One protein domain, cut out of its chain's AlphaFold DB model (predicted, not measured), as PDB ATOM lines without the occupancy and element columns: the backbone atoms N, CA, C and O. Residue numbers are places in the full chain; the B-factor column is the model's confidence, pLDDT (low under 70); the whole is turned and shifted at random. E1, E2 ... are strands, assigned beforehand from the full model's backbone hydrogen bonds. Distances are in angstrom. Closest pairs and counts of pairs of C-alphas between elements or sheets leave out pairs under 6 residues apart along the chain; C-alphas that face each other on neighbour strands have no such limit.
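Overview. This is residues 2 to 78 of the 258 residues of an uncharacterized protein of Cohnella faecalis (UniProt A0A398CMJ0). There is little regular structure: a long looping stretch, residues 2 to 40, leads into a narrow two-stranded ribbon. E1 and E4 make its base, and the hairpin E2 and E3 its far part, where residues 50 to 55 stick out. The 77 printed residues have no named helix and four strands, E1 to E4, in two antiparallel pairs, all strand with 18 residues in named elements. The whole is loose, radius of gyration of the C-alphas 14.8 A, spanning 48 by 25 by 19 A.

Arrangement. After residue 40, find E1, residues 41 to 43; it runs on into E2, residues 46 to 51, at 24 degrees. E2 and E3, residues 54 to 59, form an antiparallel hairpin, with N 49 and O 56 within hydrogen-bond range at 2.8 A. E4, residues 63 to 65, is antiparallel to E1, with N 43 and O 63 at 2.9 A.

Along the chain. Find C-alpha 41 at (155.612, 184.071, 164.401), where E1 begins. E2 measures 16.1 A and E3 16.3 A. E4 ends at C-alpha 65, (152.358, 180.186, 166.507).

Size, cuts and confidence. The farthest C-alphas, Leu 36 and Ser 52, are 49.6 A apart. The printed part has no cut. Look for pLDDT under 70 at residues 22 to 23 and 51 to 53.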
ATOM      1  N   ARG A   2     156.310 184.588 159.180       91.69
ATOM      2  CA  ARG A   2     156.741 185.954 159.475       91.69
ATOM      3  C   ARG A   2     156.900 186.167 160.981       91.69
ATOM      4  O   ARG A   2     155.954 185.969 161.731       91.69
ATOM      5  N   ALA A   3     158.070 186.617 161.422       91.31
ATOM      6  CA  ALA A   3     158.285 187.126 162.777       91.31
ATOM      7  C   ALA A   3     158.227 188.664 162.752       91.31
ATOM      8  O   ALA A   3     158.986 189.304 162.015       91.31
ATOM      9  N   ALA A   4     157.314 189.264 163.523       90.50
ATOM     10  CA  ALA A   4     157.115 190.719 163.586       90.50
ATOM     11  C   ALA A   4     158.380 191.448 164.079       90.50
ATOM     12  O   ALA A   4     159.175 190.817 164.754       90.50
ATOM     13  N   PRO A   5     158.632 192.730 163.765       90.50
ATOM     14  CA  PRO A   5     159.811 193.449 164.267       90.50
ATOM     15  C   PRO A   5     159.944 193.424 165.803       90.50
ATOM     16  O   PRO A   5     158.944 193.511 166.508       90.50
ATOM     17  N   HIS A   6     161.178 193.380 166.315       87.12
ATOM     18  CA  HIS A   6     161.507 193.463 167.744       87.12
ATOM     19  C   HIS A   6     162.621 194.506 168.031       87.12
ATOM     20  O   HIS A   6     163.786 194.148 168.262       87.12
ATOM     21  N   PRO A   7     162.318 195.820 167.969       84.19
ATOM     22  CA  PRO A   7     163.296 196.883 168.227       84.19
ATOM     23  C   PRO A   7     163.814 196.893 169.684       84.19
ATOM     24  O   PRO A   7     163.052 196.569 170.591       84.19
ATOM     25  N   PRO A   8     165.079 197.293 169.938       84.75
ATOM     26  CA  PRO A   8     166.073 197.743 168.958       84.75
ATOM     27  C   PRO A   8     166.787 196.587 168.241       84.75
ATOM     28  O   PRO A   8     167.418 196.802 167.213       84.75
ATOM     29  N   SER A   9     166.687 195.367 168.772       85.00
ATOM     30  CA  SER A   9     167.508 194.227 168.346       85.00
ATOM     31  C   SER A   9     167.216 193.728 166.923       85.00
ATOM     32  O   SER A   9     168.115 193.249 166.239       85.00
ATOM     33  N   ARG A  10     165.971 193.881 166.455       88.75
ATOM     34  CA  ARG A  10     165.519 193.449 165.131       88.75
ATOM     35  C   ARG A  10     164.466 194.419 164.575       88.75
ATOM     36  O   ARG A  10     163.270 194.178 164.714       88.75
ATOM     37  N   PRO A  11     164.874 195.537 163.953       87.06
ATOM     38  CA  PRO A  11     163.950 196.591 163.521       87.06
ATOM     39  C   PRO A  11     163.053 196.197 162.335       87.06
ATOM     40  O   PRO A  11     162.052 196.862 162.087       87.06
ATOM     41  N   GLN A  12     163.383 195.123 161.610       88.56
ATOM     42  CA  GLN A  12     162.601 194.614 160.481       88.56
ATOM     43  C   GLN A  12     161.984 193.244 160.784       88.56
ATOM     44  O   GLN A  12     162.496 192.465 161.592       88.56
ATOM     45  N   ALA A  13     160.873 192.939 160.116       89.00
ATOM     46  CA  ALA A  13     160.271 191.614 160.176       89.00
ATOM     47  C   ALA A  13     161.157 190.596 159.445       89.00
ATOM     48  O   ALA A  13     161.778 190.923 158.435       89.00
ATOM     49  N   VAL A  14     161.179 189.357 159.927       89.81
ATOM     50  CA  VAL A  14     161.827 188.243 159.223       89.81
ATOM     51  C   VAL A  14     160.743 187.434 158.541       89.81
ATOM     52  O   VAL A  14     159.854 186.923 159.218       89.81
ATOM     53  N   THR A  15     160.831 187.304 157.221       90.38
ATOM     54  CA  THR A  15     159.901 186.508 156.418       90.38
ATOM     55  C   THR A  15     160.649 185.349 155.783       90.38
ATOM     56  O   THR A  15     161.760 185.518 155.284       90.38
ATOM     57  N   ALA A  16     160.035 184.172 155.793       89.25
ATOM     58  CA  ALA A  16     160.547 182.999 155.107       89.25
ATOM     59  C   ALA A  16     159.390 182.141 154.579       89.25
ATOM     60  O   ALA A  16     158.371 181.964 155.258       89.25
ATOM     61  N   SER A  17     159.554 181.608 153.373       89.19
ATOM     62  CA  SER A  17     158.652 180.655 152.724       89.19
ATOM     63  C   SER A  17     159.438 179.409 152.326       89.19
ATOM     64  O   SER A  17     160.661 179.444 152.191       89.19
ATOM     65  N   THR A  18     158.739 178.289 152.198       89.88
ATOM     66  CA  THR A  18     159.320 177.025 151.750       89.88
ATOM     67  C   THR A  18     158.251 176.230 151.018       89.88
ATOM     68  O   THR A  18     157.069 176.357 151.339       89.88
ATOM     69  N   GLU A  19     158.665 175.439 150.037       88.56
ATOM     70  CA  GLU A  19     157.782 174.545 149.297       88.56
ATOM     71  C   GLU A  19     157.719 173.184 149.996       88.56
ATOM     72  O   GLU A  19     158.736 172.636 150.437       88.56
ATOM     73  N   LEU A  20     156.514 172.626 150.108       83.81
ATOM     74  CA  LEU A  20     156.319 171.279 150.632       83.81
ATOM     75  C   LEU A  20     156.471 170.279 149.487       83.81
ATOM     76  O   LEU A  20     155.581 170.137 148.656       83.81
ATOM     77  N   SER A  21     157.599 169.569 149.460       75.12
ATOM     78  CA  SER A  21     157.800 168.506 148.478       75.12
ATOM     79  C   SER A  21     157.063 167.229 148.888       75.12
ATOM     80  O   SER A  21     157.115 166.809 150.049       75.12
ATOM     81  N   SER A  22     156.452 166.554 147.915       67.25
ATOM     82  CA  SER A  22     155.787 165.259 148.112       67.25
ATOM     83  C   SER A  22     156.733 164.145 148.580       67.25
ATOM     84  O   SER A  22     156.286 163.166 149.168       67.25
ATOM     85  N   ARG A  23     158.049 164.287 148.359       65.88
ATOM     86  CA  ARG A  23     159.051 163.256 148.679       65.88
ATOM     87  C   ARG A  23     159.506 163.261 150.134       65.88
ATOM     88  O   ARG A  23     159.832 162.205 150.663       65.88
ATOM     89  N   SER A  24     159.599 164.433 150.761       70.06
ATOM     90  CA  SER A  24     160.162 164.563 152.110       70.06
ATOM     91  C   SER A  24     159.106 164.544 153.212       70.06
ATOM     92  O   SER A  24     159.451 164.282 154.362       70.06
ATOM     93  N   GLY A  25     157.846 164.879 152.896       74.12
ATOM     94  CA  GLY A  25     156.760 165.019 153.880       74.12
ATOM     95  C   GLY A  25     157.003 166.105 154.943       74.12
ATOM     96  O   GLY A  25     156.222 166.244 155.880       74.12
ATOM     97  N   ALA A  26     158.094 166.862 154.818       83.31
ATOM     98  CA  ALA A  26     158.535 167.883 155.753       83.31
ATOM     99  C   ALA A  26     159.384 168.935 155.032       83.31
ATOM    100  O   ALA A  26     160.102 168.631 154.073       83.31
ATOM    101  N   ALA A  27     159.340 170.162 155.542       87.19
ATOM    102  CA  ALA A  27     160.192 171.256 155.107       87.19
ATOM    103  C   ALA A  27     160.741 172.006 156.321       87.19
ATOM    104  O   ALA A  27     160.118 172.052 157.382       87.19
ATOM    105  N   PHE A  28     161.918 172.603 156.153       87.94
ATOM    106  CA  PHE A  28     162.575 173.379 157.196       87.94
ATOM    107  C   PHE A  28     162.577 174.853 156.822       87.94
ATOM    108  O   PHE A  28     162.907 175.225 155.696       87.94
ATOM    109  N   VAL A  29     162.238 175.693 157.793       88.38
ATOM    110  CA  VAL A  29     162.277 177.150 157.676       88.38
ATOM    111  C   VAL A  29     163.198 177.680 158.762       88.38
ATOM    112  O   VAL A  29     163.113 177.259 159.914       88.38
ATOM    113  N   ARG A  30     164.095 178.601 158.408       88.94
ATOM    114  CA  ARG A  30     165.019 179.219 159.362       88.94
ATOM    115  C   ARG A  30     164.607 180.662 159.631       88.94
ATOM    116  O   ARG A  30     164.759 181.515 158.761       88.94
ATOM    117  N   LEU A  31     164.151 180.931 160.852       87.12
ATOM    118  CA  LEU A  31     163.936 182.286 161.361       87.12
ATOM    119  C   LEU A  31     165.152 182.707 162.192       87.12
ATOM    120  O   LEU A  31     165.612 181.960 163.052       87.12
ATOM    121  N   LYS A  32     165.703 183.891 161.913       87.06
ATOM    122  CA  LYS A  32     166.800 184.472 162.698       87.06
ATOM    123  C   LYS A  32     166.214 185.450 163.716       87.06
ATOM    124  O   LYS A  32     165.739 186.512 163.321       87.06
ATOM    125  N   LEU A  33     166.244 185.073 164.990       87.38
ATOM    126  CA  LEU A  33     165.742 185.865 166.118       87.38
ATOM    127  C   LEU A  33     166.900 186.362 166.991       87.38
ATOM    128  O   LEU A  33     168.020 185.849 166.893       87.38
ATOM    129  N   SER A  34     166.637 187.353 167.840       86.62
ATOM    130  CA  SER A  34     167.613 187.792 168.845       86.62
ATOM    131  C   SER A  34     167.773 186.737 169.959       86.62
ATOM    132  O   SER A  34     166.817 186.023 170.249       86.62
ATOM    133  N   PRO A  35     168.934 186.624 170.640       83.88
ATOM    134  CA  PRO A  35     169.216 185.513 171.567       83.88
ATOM    135  C   PRO A  35     168.252 185.341 172.754       83.88
ATOM    136  O   PRO A  35     168.139 184.243 173.287       83.88
ATOM    137  N   LEU A  36     167.592 186.418 173.183       86.00
ATOM    138  CA  LEU A  36     166.624 186.419 174.291       86.00
ATOM    139  C   LEU A  36     165.176 186.572 173.803       86.00
ATOM    140  O   LEU A  36     164.263 186.746 174.606       86.00
ATOM    141  N   GLU A  37     164.967 186.563 172.489       88.00
ATOM    142  CA  GLU A  37     163.653 186.733 171.893       88.00
ATOM    143  C   GLU A  37     162.903 185.391 171.902       88.00
ATOM    144  O   GLU A  37     163.416 184.410 171.354       88.00
ATOM    145  N   PRO A  38     161.699 185.309 172.500       89.00
ATOM    146  CA  PRO A  38     160.899 184.095 172.428       89.00
ATOM    147  C   PRO A  38     160.460 183.831 170.983       89.00
ATOM    148  O   PRO A  38     160.190 184.758 170.218       89.00
ATOM    149  N   LEU A  39     160.337 182.554 170.612       91.12
ATOM    150  CA  LEU A  39     159.807 182.179 169.307       91.12
ATOM    151  C   LEU A  39     158.328 182.579 169.216       91.12
ATOM    152  O   LEU A  39     157.468 181.982 169.858       91.12
ATOM    153  N   ALA A  40     158.041 183.588 168.399       92.44
ATOM    154  CA  ALA A  40     156.690 184.016 168.066       92.44
ATOM    155  C   ALA A  40     156.642 184.432 166.594       92.44
ATOM    156  O   ALA A  40     157.415 185.281 166.139       92.44
ATOM    157  N   TYR A  41     155.747 183.815 165.830       93.25
ATOM    158  CA  TYR A  41     155.612 184.071 164.401       93.25
ATOM    159  C   TYR A  41     154.177 183.849 163.936       93.25
ATOM    160  O   TYR A  41     153.376 183.193 164.599       93.25
ATOM    161  N   THR A  42     153.860 184.382 162.763       93.75
ATOM    162  CA  THR A  42     152.662 184.018 162.018       93.75
ATOM    163  C   THR A  42     153.019 183.125 160.837       93.75
ATOM    164  O   THR A  42     154.087 183.243 160.219       93.75
ATOM    165  N   CYS A  43     152.150 182.172 160.523       92.81
ATOM    166  CA  CYS A  43     152.281 181.300 159.367       92.81
ATOM    167  C   CYS A  43     150.958 181.197 158.616       92.81
ATOM    168  O   CYS A  43     149.900 181.112 159.228       92.81
ATOM    169  N   SER A  44     151.044 181.150 157.295       92.38
ATOM    170  CA  SER A  44     149.960 180.779 156.396       92.38
ATOM    171  C   SER A  44     150.495 179.739 155.418       92.38
ATOM    172  O   SER A  44     151.697 179.708 155.118       92.38
ATOM    173  N   THR A  45     149.611 178.863 154.962       92.12
ATOM    174  CA  THR A  45     149.842 177.999 153.805       92.12
ATOM    175  C   THR A  45     149.307 178.709 152.569       92.12
ATOM    176  O   THR A  45     148.443 179.578 152.661       92.12
ATOM    177  N   PHE A  46     149.823 178.356 151.404       89.88
ATOM    178  CA  PHE A  46     149.239 178.775 150.141       89.88
ATOM    179  C   PHE A  46     149.432 177.659 149.126       89.88
ATOM    180  O   PHE A  46     150.319 176.816 149.282       89.88
ATOM    181  N   ILE A  47     148.587 177.639 148.103       88.50
ATOM    182  CA  ILE A  47     148.668 176.672 147.012       88.50
ATOM    183  C   ILE A  47     148.668 177.424 145.701       88.50
ATOM    184  O   ILE A  47     147.837 178.298 145.484       88.50
ATOM    185  N   VAL A  48     149.594 177.055 144.827       86.19
ATOM    186  CA  VAL A  48     149.651 177.561 143.462       86.19
ATOM    187  C   VAL A  48     149.083 176.483 142.544       86.19
ATOM    188  O   VAL A  48     149.594 175.366 142.510       86.19
ATOM    189  N   THR A  49     148.007 176.807 141.835       80.12
ATOM    190  CA  THR A  49     147.383 175.955 140.817       80.12
ATOM    191  C   THR A  49     147.584 176.578 139.446       80.12
ATOM    192  O   THR A  49     147.421 177.788 139.298       80.12
ATOM    193  N   GLU A  50     147.888 175.766 138.442       78.00
ATOM    194  CA  GLU A  50     147.908 176.186 137.042       78.00
ATOM    195  C   GLU A  50     146.735 175.524 136.316       78.00
ATOM    196  O   GLU A  50     146.601 174.299 136.333       78.00
ATOM    197  N   ASP A  51     145.862 176.334 135.723       69.69
ATOM    198  CA  ASP A  51     144.735 175.872 134.915       69.69
ATOM    199  C   ASP A  51     144.676 176.618 133.567       69.69
ATOM    200  O   ASP A  51     145.527 177.446 133.238       69.69
ATOM    201  N   SER A  52     143.647 176.335 132.764       63.50
ATOM    202  CA  SER A  52     143.423 176.997 131.465       63.50
ATOM    203  C   SER A  52     143.249 178.526 131.537       63.50
ATOM    204  O   SER A  52     143.349 179.203 130.515       63.50
ATOM    205  N   ARG A  53     142.984 179.085 132.725       67.06
ATOM    206  CA  ARG A  53     142.862 180.523 133.004       67.06
ATOM    207  C   ARG A  53     144.172 181.122 133.541       67.06
ATOM    208  O   ARG A  53     144.230 182.335 133.733       67.06
ATOM    209  N   GLY A  54     145.209 180.307 133.749       77.62
ATOM    210  CA  GLY A  54     146.556 180.708 134.142       77.62
ATOM    211  C   GLY A  54     146.974 180.208 135.526       77.62
ATOM    212  O   GLY A  54     146.363 179.321 136.117       77.62
ATOM    213  N   ILE A  55     148.048 180.797 136.048       83.88
ATOM    214  CA  ILE A  55     148.565 180.489 137.384       83.88
ATOM    215  C   ILE A  55     147.770 181.285 138.422       83.88
ATOM    216  O   ILE A  55     147.679 182.512 138.344       83.88
ATOM    217  N   ARG A  56     147.225 180.593 139.423       82.00
ATOM    218  CA  ARG A  56     146.477 181.181 140.537       82.00
ATOM    219  C   ARG A  56     147.058 180.729 141.869       82.00
ATOM    220  O   ARG A  56     147.361 179.554 142.046       82.00
ATOM    221  N   GLN A  57     147.169 181.662 142.810       87.62
ATOM    222  CA  GLN A  57     147.527 181.373 144.194       87.62
ATOM    223  C   GLN A  57     146.283 181.449 145.081       87.62
ATOM    224  O   GLN A  57     145.504 182.398 144.994       87.62
ATOM    225  N   TRP A  58     146.121 180.446 145.932       86.56
ATOM    226  CA  TRP A  58     145.117 180.373 146.981       86.56
ATOM    227  C   TRP A  58     145.827 180.563 148.310       86.56
ATOM    228  O   TRP A  58     146.724 179.783 148.629       86.56
ATOM    229  N   ASP A  59     145.441 181.582 149.067       88.94
ATOM    230  CA  ASP A  59     146.053 181.900 150.353       88.94
ATOM    231  C   ASP A  59     145.219 181.343 151.507       88.94
ATOM    232  O   ASP A  59     144.005 181.539 151.582       88.94
ATOM    233  N   GLY A  60     145.884 180.631 152.412       88.06
ATOM    234  CA  GLY A  60     145.310 180.151 153.658       88.06
ATOM    235  C   GLY A  60     145.260 181.234 154.729       88.06
ATOM    236  O   GLY A  60     145.826 182.322 154.598       88.06
ATOM    237  N   LEU A  61     144.596 180.910 155.836       87.44
ATOM    238  CA  LEU A  61     144.502 181.806 156.984       87.44
ATOM    239  C   LEU A  61     145.873 182.018 157.636       87.44
ATOM    240  O   LEU A  61     146.676 181.092 157.774       87.44
ATOM    241  N   GLU A  62     146.124 183.249 158.077       90.81
ATOM    242  CA  GLU A  62     147.301 183.578 158.874       90.81
ATOM    243  C   GLU A  62     147.069 183.173 160.336       90.81
ATOM    244  O   GLU A  62     146.127 183.622 160.988       90.81
ATOM    245  N   LEU A  63     147.938 182.309 160.856       91.31
ATOM    246  CA  LEU A  63     147.832 181.727 162.190       91.31
ATOM    247  C   LEU A  63     149.054 182.103 163.028       91.31
ATOM    248  O   LEU A  63     150.192 181.924 162.595       91.31
ATOM    249  N   ALA A  64     148.824 182.594 164.247       93.69
ATOM    250  CA  ALA A  64     149.886 182.846 165.219       93.69
ATOM    251  C   ALA A  64     150.362 181.534 165.863       93.69
ATOM    252  O   ALA A  64     149.548 180.672 166.215       93.69
ATOM    253  N   ARG A  65     151.680 181.385 166.003       93.19
ATOM    254  CA  ARG A  65     152.358 180.186 166.507       93.19
ATOM    255  C   ARG A  65     153.587 180.556 167.328       93.19
ATOM    256  O   ARG A  65     154.183 181.621 167.147       93.19
ATOM    257  N   THR A  66     153.970 179.652 168.218       93.81
ATOM    258  CA  THR A  66     155.153 179.789 169.085       93.81
ATOM    259  C   THR A  66     155.999 178.515 169.124       93.81
ATOM    260  O   THR A  66     157.053 178.479 169.752       93.81
ATOM    261  N   GLU A  67     155.565 177.464 168.430       92.69
ATOM    262  CA  GLU A  67     156.196 176.153 168.423       92.69
ATOM    263  C   GLU A  67     157.272 176.039 167.336       92.69
ATOM    264  O   GLU A  67     157.119 176.545 166.225       92.69
ATOM    265  N   GLU A  68     158.343 175.294 167.616       91.50
ATOM    266  CA  GLU A  68     159.401 175.012 166.632       91.50
ATOM    267  C   GLU A  68     158.968 174.015 165.547       91.50
ATOM    268  O   GLU A  68     159.492 174.022 164.433       91.50
ATOM    269  N   ARG A  69     158.024 173.124 165.874       90.88
ATOM    270  CA  ARG A  69     157.530 172.076 164.975       90.88
ATOM    271  C   ARG A  69     156.075 172.338 164.623       90.88
ATOM    272  O   ARG A  69     155.181 172.027 165.405       90.88
ATOM    273  N   LEU A  70     155.851 172.845 163.416       89.44
ATOM    274  CA  LEU A  70     154.516 172.997 162.854       89.44
ATOM    275  C   LEU A  70     154.071 171.680 162.207       89.44
ATOM    276  O   LEU A  70     154.754 171.151 161.331       89.44
ATOM    277  N   ARG A  71     152.926 171.147 162.637       89.38
ATOM    278  CA  ARG A  71     152.258 170.023 161.969       89.38
ATOM    279  C   ARG A  71     151.139 170.583 161.106       89.38
ATOM    280  O   ARG A  71     150.206 171.152 161.659       89.38
ATOM    281  N   LEU A  72     151.258 170.416 159.794       87.12
ATOM    282  CA  LEU A  72     150.227 170.799 158.834       87.12
ATOM    283  C   LEU A  72     149.338 169.590 158.538       87.12
ATOM    284  O   LEU A  72     149.839 168.505 158.236       87.12
ATOM    285  N   LYS A  73     148.029 169.776 158.649       86.31
ATOM    286  CA  LYS A  73     146.980 168.839 158.244       86.31
ATOM    287  C   LYS A  73     146.383 169.288 156.906       86.31
ATOM    288  O   LYS A  73     146.534 170.454 156.554       86.31
ATOM    289  N   PRO A  74     145.670 168.414 156.176       82.31
ATOM    290  CA  PRO A  74     144.959 168.810 154.958       82.31
ATOM    291  C   PRO A  74     144.050 170.037 155.143       82.31
ATOM    292  O   PRO A  74     144.049 170.920 154.295       82.31
ATOM    293  N   ASP A  75     143.375 170.150 156.289       84.56
ATOM    294  CA  ASP A  75     142.484 171.280 156.595       84.56
ATOM    295  C   ASP A  75     143.222 172.604 156.876       84.56
ATOM    296  O   ASP A  75     142.596 173.660 156.933       84.56
ATOM    297  N   ASP A  76     144.551 172.574 157.043       87.56
ATOM    298  CA  ASP A  76     145.363 173.788 157.174       87.56
ATOM    299  C   ASP A  76     145.655 174.435 155.807       87.56
ATOM    300  O   ASP A  76     146.340 175.457 155.755       87.56
ATOM    301  N   PHE A  77     145.179 173.856 154.697       88.81
ATOM    302  CA  PHE A  77     145.339 174.378 153.340       88.81
ATOM    303  C   PHE A  77     144.060 175.065 152.831       88.81
ATOM    304  O   PHE A  77     142.952 174.673 153.187       88.81
ATOM    305  N   PRO A  78     144.179 176.070 151.942       90.44
ATOM    306  CA  PRO A  78     143.031 176.824 151.421       90.44
ATOM    307  C   PRO A  78     142.174 176.060 150.397       90.44
ATOM    308  O   PRO A  78     141.243 176.630 149.824       90.44
TER     309      PRO A  78